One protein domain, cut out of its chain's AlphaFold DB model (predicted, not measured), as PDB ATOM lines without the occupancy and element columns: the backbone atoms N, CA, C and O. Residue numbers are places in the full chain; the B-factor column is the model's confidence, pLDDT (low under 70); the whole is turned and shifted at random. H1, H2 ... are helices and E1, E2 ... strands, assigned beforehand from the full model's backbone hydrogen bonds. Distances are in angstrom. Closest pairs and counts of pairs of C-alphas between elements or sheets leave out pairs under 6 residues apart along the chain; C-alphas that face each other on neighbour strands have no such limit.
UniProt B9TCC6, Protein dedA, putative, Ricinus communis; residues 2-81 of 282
ATOM      1  N   GLN A   2     248.156 278.904 286.964       64.38
ATOM      2  CA  GLN A   2     246.999 278.067 286.572       64.38
ATOM      3  C   GLN A   2     246.267 278.609 285.329       64.38
ATOM      4  O   GLN A   2     246.052 277.859 284.388       64.38
ATOM      5  N   GLU A   3     245.978 279.913 285.280       73.44
ATOM      6  CA  GLU A   3     245.371 280.564 284.101       73.44
ATOM      7  C   GLU A   3     246.253 280.444 282.849       73.44
ATOM      8  O   GLU A   3     245.765 280.180 281.763       73.44
ATOM      9  N   GLU A   4     247.571 280.535 283.024       73.69
ATOM     10  CA  GLU A   4     248.572 280.427 281.955       73.69
ATOM     11  C   GLU A   4     248.726 278.988 281.423       73.69
ATOM     12  O   GLU A   4     249.027 278.774 280.252       73.69
ATOM     13  N   LEU A   5     248.509 277.983 282.281       71.50
ATOM     14  CA  LEU A   5     248.458 276.573 281.884       71.50
ATOM     15  C   LEU A   5     247.167 276.261 281.125       71.50
ATOM     16  O   LEU A   5     247.216 275.531 280.139       71.50
ATOM     17  N   ILE A   6     246.043 276.841 281.554       76.25
ATOM     18  CA  ILE A   6     244.748 276.679 280.885       76.25
ATOM     19  C   ILE A   6     244.763 277.348 279.505       76.25
ATOM     20  O   ILE A   6     244.299 276.759 278.533       76.25
ATOM     21  N   ASP A   7     245.363 278.534 279.404       79.50
ATOM     22  CA  ASP A   7     245.496 279.281 278.150       79.50
ATOM     23  C   ASP A   7     246.382 278.555 277.118       79.50
ATOM     24  O   ASP A   7     246.101 278.564 275.922       79.50
ATOM     25  N   ARG A   8     247.435 277.852 277.569       77.25
ATOM     26  CA  ARG A   8     248.387 277.160 276.676       77.25
ATOM     27  C   ARG A   8     248.045 275.702 276.369       77.25
ATOM     28  O   ARG A   8     248.455 275.211 275.321       77.25
ATOM     29  N   PHE A   9     247.354 275.003 277.270       75.25
ATOM     30  CA  PHE A   9     247.138 273.552 277.173       75.25
ATOM     31  C   PHE A   9     245.665 273.124 277.294       75.25
ATOM     32  O   PHE A   9     245.376 271.936 277.163       75.25
ATOM     33  N   GLY A  10     244.731 274.061 277.491       77.56
ATOM     34  CA  GLY A  10     243.317 273.760 277.716       77.56
ATOM     35  C   GLY A  10     243.015 273.342 279.160       77.56
ATOM     36  O   GLY A  10     243.813 273.557 280.070       77.56
ATOM     37  N   LEU A  11     241.830 272.766 279.395       79.75
ATOM     38  CA  LEU A  11     241.418 272.320 280.733       79.75
ATOM     39  C   LEU A  11     242.403 271.284 281.293       79.75
ATOM     40  O   LEU A  11     242.804 270.344 280.606       79.75
ATOM     41  N   LEU A  12     242.786 271.471 282.554       77.56
ATOM     42  CA  LEU A  12     243.727 270.589 283.232       77.56
ATOM     43  C   LEU A  12     243.066 269.223 283.492       77.56
ATOM     44  O   LEU A  12     241.926 269.180 283.948       77.56
ATOM     45  N   PRO A  13     243.764 268.101 283.246       78.38
ATOM     46  CA  PRO A  13     243.281 266.792 283.671       78.38
ATOM     47  C   PRO A  13     243.324 266.689 285.206       78.38
ATOM     48  O   PRO A  13     244.158 267.343 285.841       78.38
ATOM     49  N   GLU A  14     242.488 265.832 285.805       76.50
ATOM     50  CA  GLU A  14     242.381 265.664 287.270       76.50
ATOM     51  C   GLU A  14     243.731 265.546 288.009       76.50
ATOM     52  O   GLU A  14     243.913 266.228 289.023       76.50
ATOM     53  N   PRO A  15     244.738 264.788 287.517       76.56
ATOM     54  CA  PRO A  15     246.044 264.727 288.177       76.56
ATOM     55  C   PRO A  15     246.768 266.082 288.225       76.56
ATOM     56  O   PRO A  15     247.504 266.369 289.170       76.56
ATOM     57  N   GLY A  16     246.564 266.932 287.213       80.81
ATOM     58  CA  GLY A  16     247.130 268.279 287.140       80.81
ATOM     59  C   GLY A  16     246.467 269.241 288.125       80.81
ATOM     60  O   GLY A  16     247.162 269.999 288.808       80.81
ATOM     61  N   GLU A  17     245.144 269.168 288.266       79.56
ATOM     62  CA  GLU A  17     244.411 269.935 289.278       79.56
ATOM     63  C   GLU A  17     244.798 269.509 290.699       79.56
ATOM     64  O   GLU A  17     245.089 270.363 291.543       79.56
ATOM     65  N   ALA A  18     244.909 268.200 290.945       77.75
ATOM     66  CA  ALA A  18     245.337 267.646 292.226       77.75
ATOM     67  C   ALA A  18     246.755 268.099 292.614       77.75
ATOM     68  O   ALA A  18     247.005 268.433 293.776       77.75
ATOM     69  N   LEU A  19     247.681 268.182 291.650       83.38
ATOM     70  CA  LEU A  19     249.041 268.671 291.884       83.38
ATOM     71  C   LEU A  19     249.048 270.151 292.301       83.38
ATOM     72  O   LEU A  19     249.734 270.533 293.256       83.38
ATOM     73  N   ILE A  20     248.260 270.985 291.617       84.25
ATOM     74  CA  ILE A  20     248.124 272.410 291.942       84.25
ATOM     75  C   ILE A  20     247.469 272.577 293.317       84.25
ATOM     76  O   ILE A  20     247.951 273.369 294.132       84.25
ATOM     77  N   ALA A  21     246.419 271.811 293.614       82.06
ATOM     78  CA  ALA A  21     245.761 271.812 294.917       82.06
ATOM     79  C   ALA A  21     246.734 271.412 296.039       82.06
ATOM     80  O   ALA A  21     246.835 272.126 297.040       82.06
ATOM     81  N   CYS A  22     247.532 270.356 295.845       83.00
ATOM     82  CA  CYS A  22     248.593 269.951 296.772       83.00
ATOM     83  C   CYS A  22     249.620 271.071 296.996       83.00
ATOM     84  O   CYS A  22     250.038 271.327 298.128       83.00
ATOM     85  N   HIS A  23     250.021 271.772 295.933       83.75
ATOM     86  CA  HIS A  23     250.962 272.882 296.038       83.75
ATOM     87  C   HIS A  23     250.376 274.068 296.819       83.75
ATOM     88  O   HIS A  23     251.034 274.604 297.714       83.75
ATOM     89  N   ARG A  24     249.118 274.442 296.548       84.19
ATOM     90  CA  ARG A  24     248.405 275.495 297.293       84.19
ATOM     91  C   ARG A  24     248.249 275.126 298.766       84.19
ATOM     92  O   ARG A  24     248.528 275.959 299.629       84.19
ATOM     93  N   LEU A  25     247.889 273.874 299.051       83.88
ATOM     94  CA  LEU A  25     247.803 273.334 300.406       83.88
ATOM     95  C   LEU A  25     249.156 273.448 301.123       83.88
ATOM     96  O   LEU A  25     249.211 273.926 302.252       83.88
ATOM     97  N   ARG A  26     250.260 273.094 300.455       81.94
ATOM     98  CA  ARG A  26     251.619 273.207 301.008       81.94
ATOM     99  C   ARG A  26     251.998 274.651 301.347       81.94
ATOM    100  O   ARG A  26     252.603 274.883 302.393       81.94
ATOM    101  N   ILE A  27     251.654 275.614 300.491       85.50
ATOM    102  CA  ILE A  27     251.914 277.041 300.748       85.50
ATOM    103  C   ILE A  27     251.110 277.523 301.959       85.50
ATOM    104  O   ILE A  27     251.679 278.170 302.835       85.50
ATOM    105  N   ALA A  28     249.825 277.172 302.039       82.25
ATOM    106  CA  ALA A  28     248.955 277.552 303.152       82.25
ATOM    107  C   ALA A  28     249.334 276.864 304.479       82.25
ATOM    108  O   ALA A  28     249.175 277.446 305.549       82.25
ATOM    109  N   ALA A  29     249.875 275.646 304.416       81.88
ATOM    110  CA  ALA A  29     250.280 274.849 305.573       81.88
ATOM    111  C   ALA A  29     251.592 275.338 306.219       81.88
ATOM    112  O   ALA A  29     251.766 275.240 307.436       81.88
ATOM    113  N   LYS A  30     252.507 275.905 305.422       81.06
ATOM    114  CA  LYS A  30     253.823 276.386 305.866       81.06
ATOM    115  C   LYS A  30     253.777 277.455 306.979       81.06
ATOM    116  O   LYS A  30     254.498 277.273 307.959       81.06
ATOM    117  N   PRO A  31     252.965 278.533 306.900       79.75
ATOM    118  CA  PRO A  31     252.876 279.530 307.975       79.75
ATOM    119  C   PRO A  31     252.216 278.987 309.250       79.75
ATOM    120  O   PRO A  31     252.446 279.525 310.324       79.75
ATOM    121  N   LEU A  32     251.440 277.903 309.151       76.50
ATOM    122  CA  LEU A  32     250.812 277.232 310.294       76.50
ATOM    123  C   LEU A  32     251.757 276.241 310.998       76.50
ATOM    124  O   LEU A  32     251.356 275.574 311.948       76.50
ATOM    125  N   GLY A  33     253.000 276.104 310.521       80.06
ATOM    126  CA  GLY A  33     253.986 275.191 311.096       80.06
ATOM    127  C   GLY A  33     253.704 273.710 310.831       80.06
ATOM    128  O   GLY A  33     254.261 272.862 311.527       80.06
ATOM    129  N   ILE A  34     252.862 273.377 309.848       83.50
ATOM    130  CA  ILE A  34     252.545 271.993 309.475       83.50
ATOM    131  C   ILE A  34     253.688 271.429 308.616       83.50
ATOM    132  O   ILE A  34     254.008 271.963 307.554       83.50
ATOM    133  N   ILE A  35     254.304 270.341 309.077       83.56
ATOM    134  CA  ILE A  35     255.420 269.656 308.407       83.56
ATOM    135  C   ILE A  35     254.901 268.554 307.486       83.56
ATOM    136  O   ILE A  35     255.435 268.349 306.395       83.56
ATOM    137  N   LYS A  36     253.869 267.832 307.930       83.56
ATOM    138  CA  LYS A  36     253.348 266.655 307.237       83.56
ATOM    139  C   LYS A  36     251.826 266.633 307.271       83.56
ATOM    140  O   LYS A  36     251.225 266.949 308.298       83.56
ATOM    141  N   ILE A  37     251.227 266.246 306.149       84.69
ATOM    142  CA  ILE A  37     249.790 266.010 306.002       84.69
ATOM    143  C   ILE A  37     249.636 264.606 305.423       84.69
ATOM    144  O   ILE A  37     249.949 264.392 304.257       84.69
ATOM    145  N   ASP A  38     249.189 263.660 306.244       82.31
ATOM    146  CA  ASP A  38     248.840 262.311 305.798       82.31
ATOM    147  C   ASP A  38     247.316 262.222 305.694       82.31
ATOM    148  O   ASP A  38     246.613 262.233 306.708       82.31
ATOM    149  N   ALA A  39     246.796 262.160 304.471       76.81
ATOM    150  CA  ALA A  39     245.378 261.941 304.215       76.81
ATOM    151  C   ALA A  39     245.138 260.460 303.904       76.81
ATOM    152  O   ALA A  39     245.803 259.876 303.054       76.81
ATOM    153  N   SER A  40     244.188 259.857 304.614       72.00
ATOM    154  CA  SER A  40     243.690 258.506 304.357       72.00
ATOM    155  C   SER A  40     242.169 258.529 304.314       72.00
ATOM    156  O   SER A  40     241.561 259.440 304.881       72.00
ATOM    157  N   ASP A  41     241.563 257.482 303.754       57.62
ATOM    158  CA  ASP A  41     240.106 257.322 303.713       57.62
ATOM    159  C   ASP A  41     239.459 257.465 305.105       57.62
ATOM    160  O   ASP A  41     238.345 257.955 305.211       57.62
ATOM    161  N   ALA A  42     240.154 257.102 306.192       56.62
ATOM    162  CA  ALA A  42     239.601 257.122 307.551       56.62
ATOM    163  C   ALA A  42     239.883 258.412 308.349       56.62
ATOM    164  O   ALA A  42     239.137 258.764 309.271       56.62
ATOM    165  N   ALA A  43     240.998 259.090 308.077       73.88
ATOM    166  CA  ALA A  43     241.417 260.271 308.826       73.88
ATOM    167  C   ALA A  43     242.483 261.077 308.082       73.88
ATOM    168  O   ALA A  43     243.324 260.518 307.378       73.88
ATOM    169  N   ILE A  44     242.508 262.378 308.360       81.88
ATOM    170  CA  ILE A  44     243.598 263.272 307.981       81.88
ATOM    171  C   ILE A  44     244.439 263.533 309.231       81.88
ATOM    172  O   ILE A  44     243.910 263.945 310.266       81.88
ATOM    173  N   GLN A  45     245.738 263.265 309.160       83.69
ATOM    174  CA  GLN A  45     246.696 263.581 310.214       83.69
ATOM    175  C   GLN A  45     247.564 264.761 309.794       83.69
ATOM    176  O   GLN A  45     248.242 264.722 308.771       83.69
ATOM    177  N   LEU A  46     247.549 265.804 310.618       85.12
ATOM    178  CA  LEU A  46     248.404 266.975 310.493       85.12
ATOM    179  C   LEU A  46     249.498 266.873 311.551       85.12
ATOM    180  O   LEU A  46     249.192 266.767 312.740       85.12
ATOM    181  N   GLN A  47     250.759 266.905 311.128       84.56
ATOM    182  CA  GLN A  47     251.903 266.964 312.030       84.56
ATOM    183  C   GLN A  47     252.487 268.372 312.037       84.56
ATOM    184  O   GLN A  47     252.876 268.896 310.990       84.56
ATOM    185  N   PHE A  48     252.569 268.963 313.220       84.00
ATOM    186  CA  PHE A  48     253.119 270.287 313.456       84.00
ATOM    187  C   PHE A  48     254.585 270.211 313.875       84.00
ATOM    188  O   PHE A  48     255.068 269.210 314.398       84.00
ATOM    189  N   ASN A  49     255.308 271.298 313.641       80.94
ATOM    190  CA  ASN A  49     256.649 271.478 314.165       80.94
ATOM    191  C   ASN A  49     256.608 271.713 315.682       80.94
ATOM    192  O   ASN A  49     255.752 272.438 316.178       80.94
ATOM    193  N   VAL A  50     257.597 271.186 316.402       67.62
ATOM    194  CA  VAL A  50     257.826 271.423 317.840       67.62
ATOM    195  C   VAL A  50     257.988 272.922 318.162       67.62
ATOM    196  O   VAL A  50     257.707 273.345 319.276       67.62
ATOM    197  N   LYS A  51     258.411 273.738 317.184       64.75
ATOM    198  CA  LYS A  51     258.528 275.209 317.281       64.75
ATOM    199  C   LYS A  51     257.339 275.987 316.692       64.75
ATOM    200  O   LYS A  51     257.470 277.185 316.455       64.75
ATOM    201  N   ALA A  52     256.228 275.332 316.364       63.59
ATOM    202  CA  ALA A  52     255.077 276.031 315.803       63.59
ATOM    203  C   ALA A  52     254.454 276.963 316.858       63.59
ATOM    204  O   ALA A  52     254.108 276.519 317.950       63.59
ATOM    205  N   ASP A  53     254.305 278.246 316.521       64.75
ATOM    206  CA  ASP A  53     253.627 279.253 317.347       64.75
ATOM    207  C   ASP A  53     252.105 279.071 317.237       64.75
ATOM    208  O   ASP A  53     251.383 279.820 316.577       64.75
ATOM    209  N   LEU A  54     251.625 277.950 317.777       67.94
ATOM    210  CA  LEU A  54     250.211 277.611 317.796       67.94
ATOM    211  C   LEU A  54     249.569 278.252 319.019       67.94
ATOM    212  O   LEU A  54     249.839 277.851 320.147       67.94
ATOM    213  N   ASP A  55     248.667 279.200 318.781       75.69
ATOM    214  CA  ASP A  55     247.838 279.806 319.822       75.69
ATOM    215  C   ASP A  55     246.982 278.720 320.521       75.69
ATOM    216  O   ASP A  55     246.044 278.179 319.910       75.69
ATOM    217  N   PRO A  56     247.267 278.387 321.798       71.06
ATOM    218  CA  PRO A  56     246.603 277.293 322.499       71.06
ATOM    219  C   PRO A  56     245.097 277.522 322.643       71.06
ATOM    220  O   PRO A  56     244.321 276.567 322.603       71.06
ATOM    221  N   MET A  57     244.663 278.781 322.755       75.19
ATOM    222  CA  MET A  57     243.249 279.121 322.922       75.19
ATOM    223  C   MET A  57     242.454 278.851 321.649       75.19
ATOM    224  O   MET A  57     241.364 278.275 321.709       75.19
ATOM    225  N   LYS A  58     243.012 279.183 320.480       75.88
ATOM    226  CA  LYS A  58     242.382 278.852 319.192       75.88
ATOM    227  C   LYS A  58     242.296 277.344 318.997       75.88
ATOM    228  O   LYS A  58     241.254 276.851 318.570       75.88
ATOM    229  N   LEU A  59     243.340 276.612 319.372       73.25
ATOM    230  CA  LEU A  59     243.394 275.159 319.228       73.25
ATOM    231  C   LEU A  59     242.380 274.457 320.147       73.25
ATOM    232  O   LEU A  59     241.612 273.614 319.683       73.25
ATOM    233  N   ILE A  60     242.285 274.871 321.415       76.62
ATOM    234  CA  ILE A  60     241.272 274.369 322.357       76.62
ATOM    235  C   ILE A  60     239.861 274.702 321.860       76.62
ATOM    236  O   ILE A  60     238.995 273.826 321.855       76.62
ATOM    237  N   SER A  61     239.629 275.926 321.375       74.62
ATOM    238  CA  SER A  61     238.323 276.315 320.829       74.62
ATOM    239  C   SER A  61     237.933 275.482 319.603       74.62
ATOM    240  O   SER A  61     236.769 275.125 319.444       74.62
ATOM    241  N   LEU A  62     238.905 275.103 318.768       75.31
ATOM    242  CA  LEU A  62     238.692 274.266 317.590       75.31
ATOM    243  C   LEU A  62     238.368 272.821 317.989       75.31
ATOM    244  O   LEU A  62     237.423 272.249 317.450       75.31
ATOM    245  N   LEU A  63     239.081 272.261 318.971       78.00
ATOM    246  CA  LEU A  63     238.809 270.925 319.521       78.00
ATOM    247  C   LEU A  63     237.442 270.838 320.216       78.00
ATOM    248  O   LEU A  63     236.777 269.806 320.153       78.00
ATOM    249  N   GLN A  64     237.005 271.914 320.874       76.19
ATOM    250  CA  GLN A  64     235.683 271.982 321.500       76.19
ATOM    251  C   GLN A  64     234.561 272.188 320.476       76.19
ATOM    252  O   GLN A  64     233.469 271.640 320.640       76.19
ATOM    253  N   ARG A  65     234.819 272.967 319.419       77.62
ATOM    254  CA  ARG A  65     233.835 273.288 318.379       77.62
ATOM    255  C   ARG A  65     233.624 272.142 317.395       77.62
ATOM    256  O   ARG A  65     232.492 271.927 316.968       77.62
ATOM    257  N   ASP A  66     234.680 271.415 317.037       69.94
ATOM    258  CA  ASP A  66     234.613 270.327 316.067       69.94
ATOM    259  C   ASP A  66     235.057 268.994 316.680       69.94
ATOM    260  O   ASP A  66     236.243 268.702 316.832       69.94
ATOM    261  N   LYS A  67     234.070 268.139 316.979       69.75
ATOM    262  CA  LYS A  67     234.283 266.807 317.571       69.75
ATOM    263  C   LYS A  67     235.075 265.854 316.668       69.75
ATOM    264  O   LYS A  67     235.482 264.787 317.136       69.75
ATOM    265  N   ARG A  68     235.267 266.198 315.389       68.62
ATOM    266  CA  ARG A  68     236.072 265.418 314.439       68.62
ATOM    267  C   ARG A  68     237.564 265.551 314.714       68.62
ATOM    268  O   ARG A  68     238.310 264.626 314.392       68.62
ATOM    269  N   CYS A  69     237.986 266.657 315.317       73.69
ATOM    270  CA  CYS A  69     239.378 266.972 315.599       73.69
ATOM    271  C   CYS A  69     239.778 266.420 316.972       73.69
ATOM    272  O   CYS A  69     239.164 266.736 317.989       73.69
ATOM    273  N   ARG A  70     240.824 265.597 317.017       78.94
ATOM    274  CA  ARG A  70     241.427 265.104 318.260       78.94
ATOM    275  C   ARG A  70     242.938 265.205 318.183       78.94
ATOM    276  O   ARG A  70     243.527 264.888 317.151       78.94
ATOM    277  N   MET A  71     243.571 265.590 319.283       80.00
ATOM    278  CA  MET A  71     245.025 265.512 319.386       80.00
ATOM    279  C   MET A  71     245.457 264.040 319.481       80.00
ATOM    280  O   MET A  71     244.833 263.257 320.195       80.00
ATOM    281  N   ASN A  72     246.506 263.657 318.758       77.81
ATOM    282  CA  ASN A  72     247.080 262.311 318.752       77.81
ATOM    283  C   ASN A  72     248.572 262.372 319.119       77.81
ATOM    284  O   ASN A  72     249.437 262.039 318.310       77.81
ATOM    285  N   GLY A  73     248.856 262.861 320.328       78.06
ATOM    286  CA  GLY A  73     250.189 263.279 320.773       78.06
ATOM    287  C   GLY A  73     250.284 264.803 320.935       78.06
ATOM    288  O   GLY A  73     249.279 265.489 320.751       78.06
ATOM    289  N   PRO A  74     251.460 265.344 321.297       72.94
ATOM    290  CA  PRO A  74     251.645 266.780 321.518       72.94
ATOM    291  C   PRO A  74     251.724 267.599 320.218       72.94
ATOM    292  O   PRO A  74     251.389 268.777 320.220       72.94
ATOM    293  N   ASP A  75     252.142 266.981 319.110       78.94
ATOM    294  CA  ASP A  75     252.460 267.632 317.831       78.94
ATOM    295  C   ASP A  75     251.556 267.185 316.671       78.94
ATOM    296  O   ASP A  75     251.748 267.610 315.534       78.94
ATOM    297  N   LYS A  76     250.576 266.308 316.919       82.75
ATOM    298  CA  LYS A  76     249.741 265.710 315.866       82.75
ATOM    299  C   LYS A  76     248.268 265.976 316.110       82.75
ATOM    300  O   LYS A  76     247.726 265.601 317.147       82.75
ATOM    301  N   LEU A  77     247.594 266.525 315.107       81.62
ATOM    302  CA  LEU A  77     246.144 266.678 315.084       81.62
ATOM    303  C   LEU A  77     245.553 265.666 314.109       81.62
ATOM    304  O   LEU A  77     245.889 265.643 312.928       81.62
ATOM    305  N   ARG A  78     244.655 264.820 314.607       79.94
ATOM    306  CA  ARG A  78     243.903 263.862 313.806       79.94
ATOM    307  C   ARG A  78     242.497 264.395 313.588       79.94
ATOM    308  O   ARG A  78     241.740 264.565 314.541       79.94
ATOM    309  N   VAL A  79     242.135 264.598 312.333       79.12
ATOM    310  CA  VAL A  79     240.768 264.904 311.917       79.12
ATOM    311  C   VAL A  79     240.134 263.608 311.431       79.12
ATOM    312  O   VAL A  79     240.532 263.041 310.414       79.12
ATOM    313  N   SER A  80     239.188 263.092 312.209       64.12
ATOM    314  CA  SER A  80     238.420 261.900 311.860       64.12
ATOM    315  C   SER A  80     237.353 262.244 310.826       64.12
ATOM    316  O   SER A  80     236.519 263.126 311.034       64.12
ATOM    317  N   VAL A  81     237.359 261.523 309.708       65.00
ATOM    318  CA  VAL A  81     236.300 261.625 308.707       65.00
ATOM    319  C   VAL A  81     235.170 260.707 309.182       65.00
ATOM    320  O   VAL A  81     235.156 259.514 308.905       65.00
TER     321      VAL A  81
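Overview. This is residues 2 to 81 of the 282 residues of the protein "Protein dedA, putative" of Ricinus communis (UniProt B9TCC6). What does the model look like? A small twisted sheet of four strands forms one end, and an arm made of two helices, H1 and then H2, leads away from the side of its edge strand E1. H3 packs beside the opposite edge of the sheet, by E3, and the arm makes the length. What is it built of? The printed part has 80 residues with three named helices and four named strands, in the order H1, H2, E1, E2, H3, E3, E4; the sheet runs E1, E2, E4, E3, all antiparallel, and the class is mixed, helices and strands. How large is it? It is loose, with a radius of gyration of the C-alphas of 16.0 A, and elongated, with spans of 46 by 27 by 19 A.

Along the chain. Where do the first elements lie? H1 is residues 2 to 9, 10.4 A long, with C-alpha 2 at (246.999, 278.067, 286.572). H2 is residues 14 to 29, 21.9 A long, and ends with C-alpha 29 at (250.280, 274.849, 305.573). What follows? E1 is residues 34 to 39, 13.4 A, and E2 is residues 43 to 48, 16.1 A. H3 is residues 56 to 65, 14.0 A, E3 is residues 69 to 71, 7.0 A, and E4 is residues 76 to 80, 12.6 A, ending with C-alpha 80 at (238.420, 261.900, 311.860).

Arrangement. How are the strands paired? E1 and E2 form a hairpin, with N 35 and O 47 at 2.8 A, within hydrogen-bond range. E2 and E4 are antiparallel at 162 degrees, with N 46 and O 77 at 2.8 A; E3 and E4 form a hairpin, with N 70 and O 78 at 2.8 A. Where does H3 come in? E2, H3 and E3 make a split strand-helix-strand unit, two strands running the same way with E4 between them, and its crossover is right-handed. H3 only grazes the sheet, with residues 59 to 64; its closest C-alphas to E3 are those of Leu 63 and Cys 69, 5.6 A apart. How do H1 and H2 stand? H2 only grazes the sheet, with residues 25 to 29, while H1 is not on it. H1 and H2 are close but not clearly touching, their closest C-alphas, Gln 2 and Ile 20, 7.9 A apart, at a shallow tilt of 22 degrees, opposite ways. Are the helix backbones complete? In H1, H2 and H3 every O i to N i+4 pair is within hydrogen-bond range.

Size, cuts and confidence. How far does it reach? The two C-alphas farthest apart are those of Arg 8 and Gln 64, at 46.9 A. Is it continuous? The printed part has no cut, and no link is long. Where is confidence low? The mean pLDDT of the printed part is 76.8, and residues 2, 41 to 42, 50 to 54, 66 to 68 and 80 to 81 are under 70.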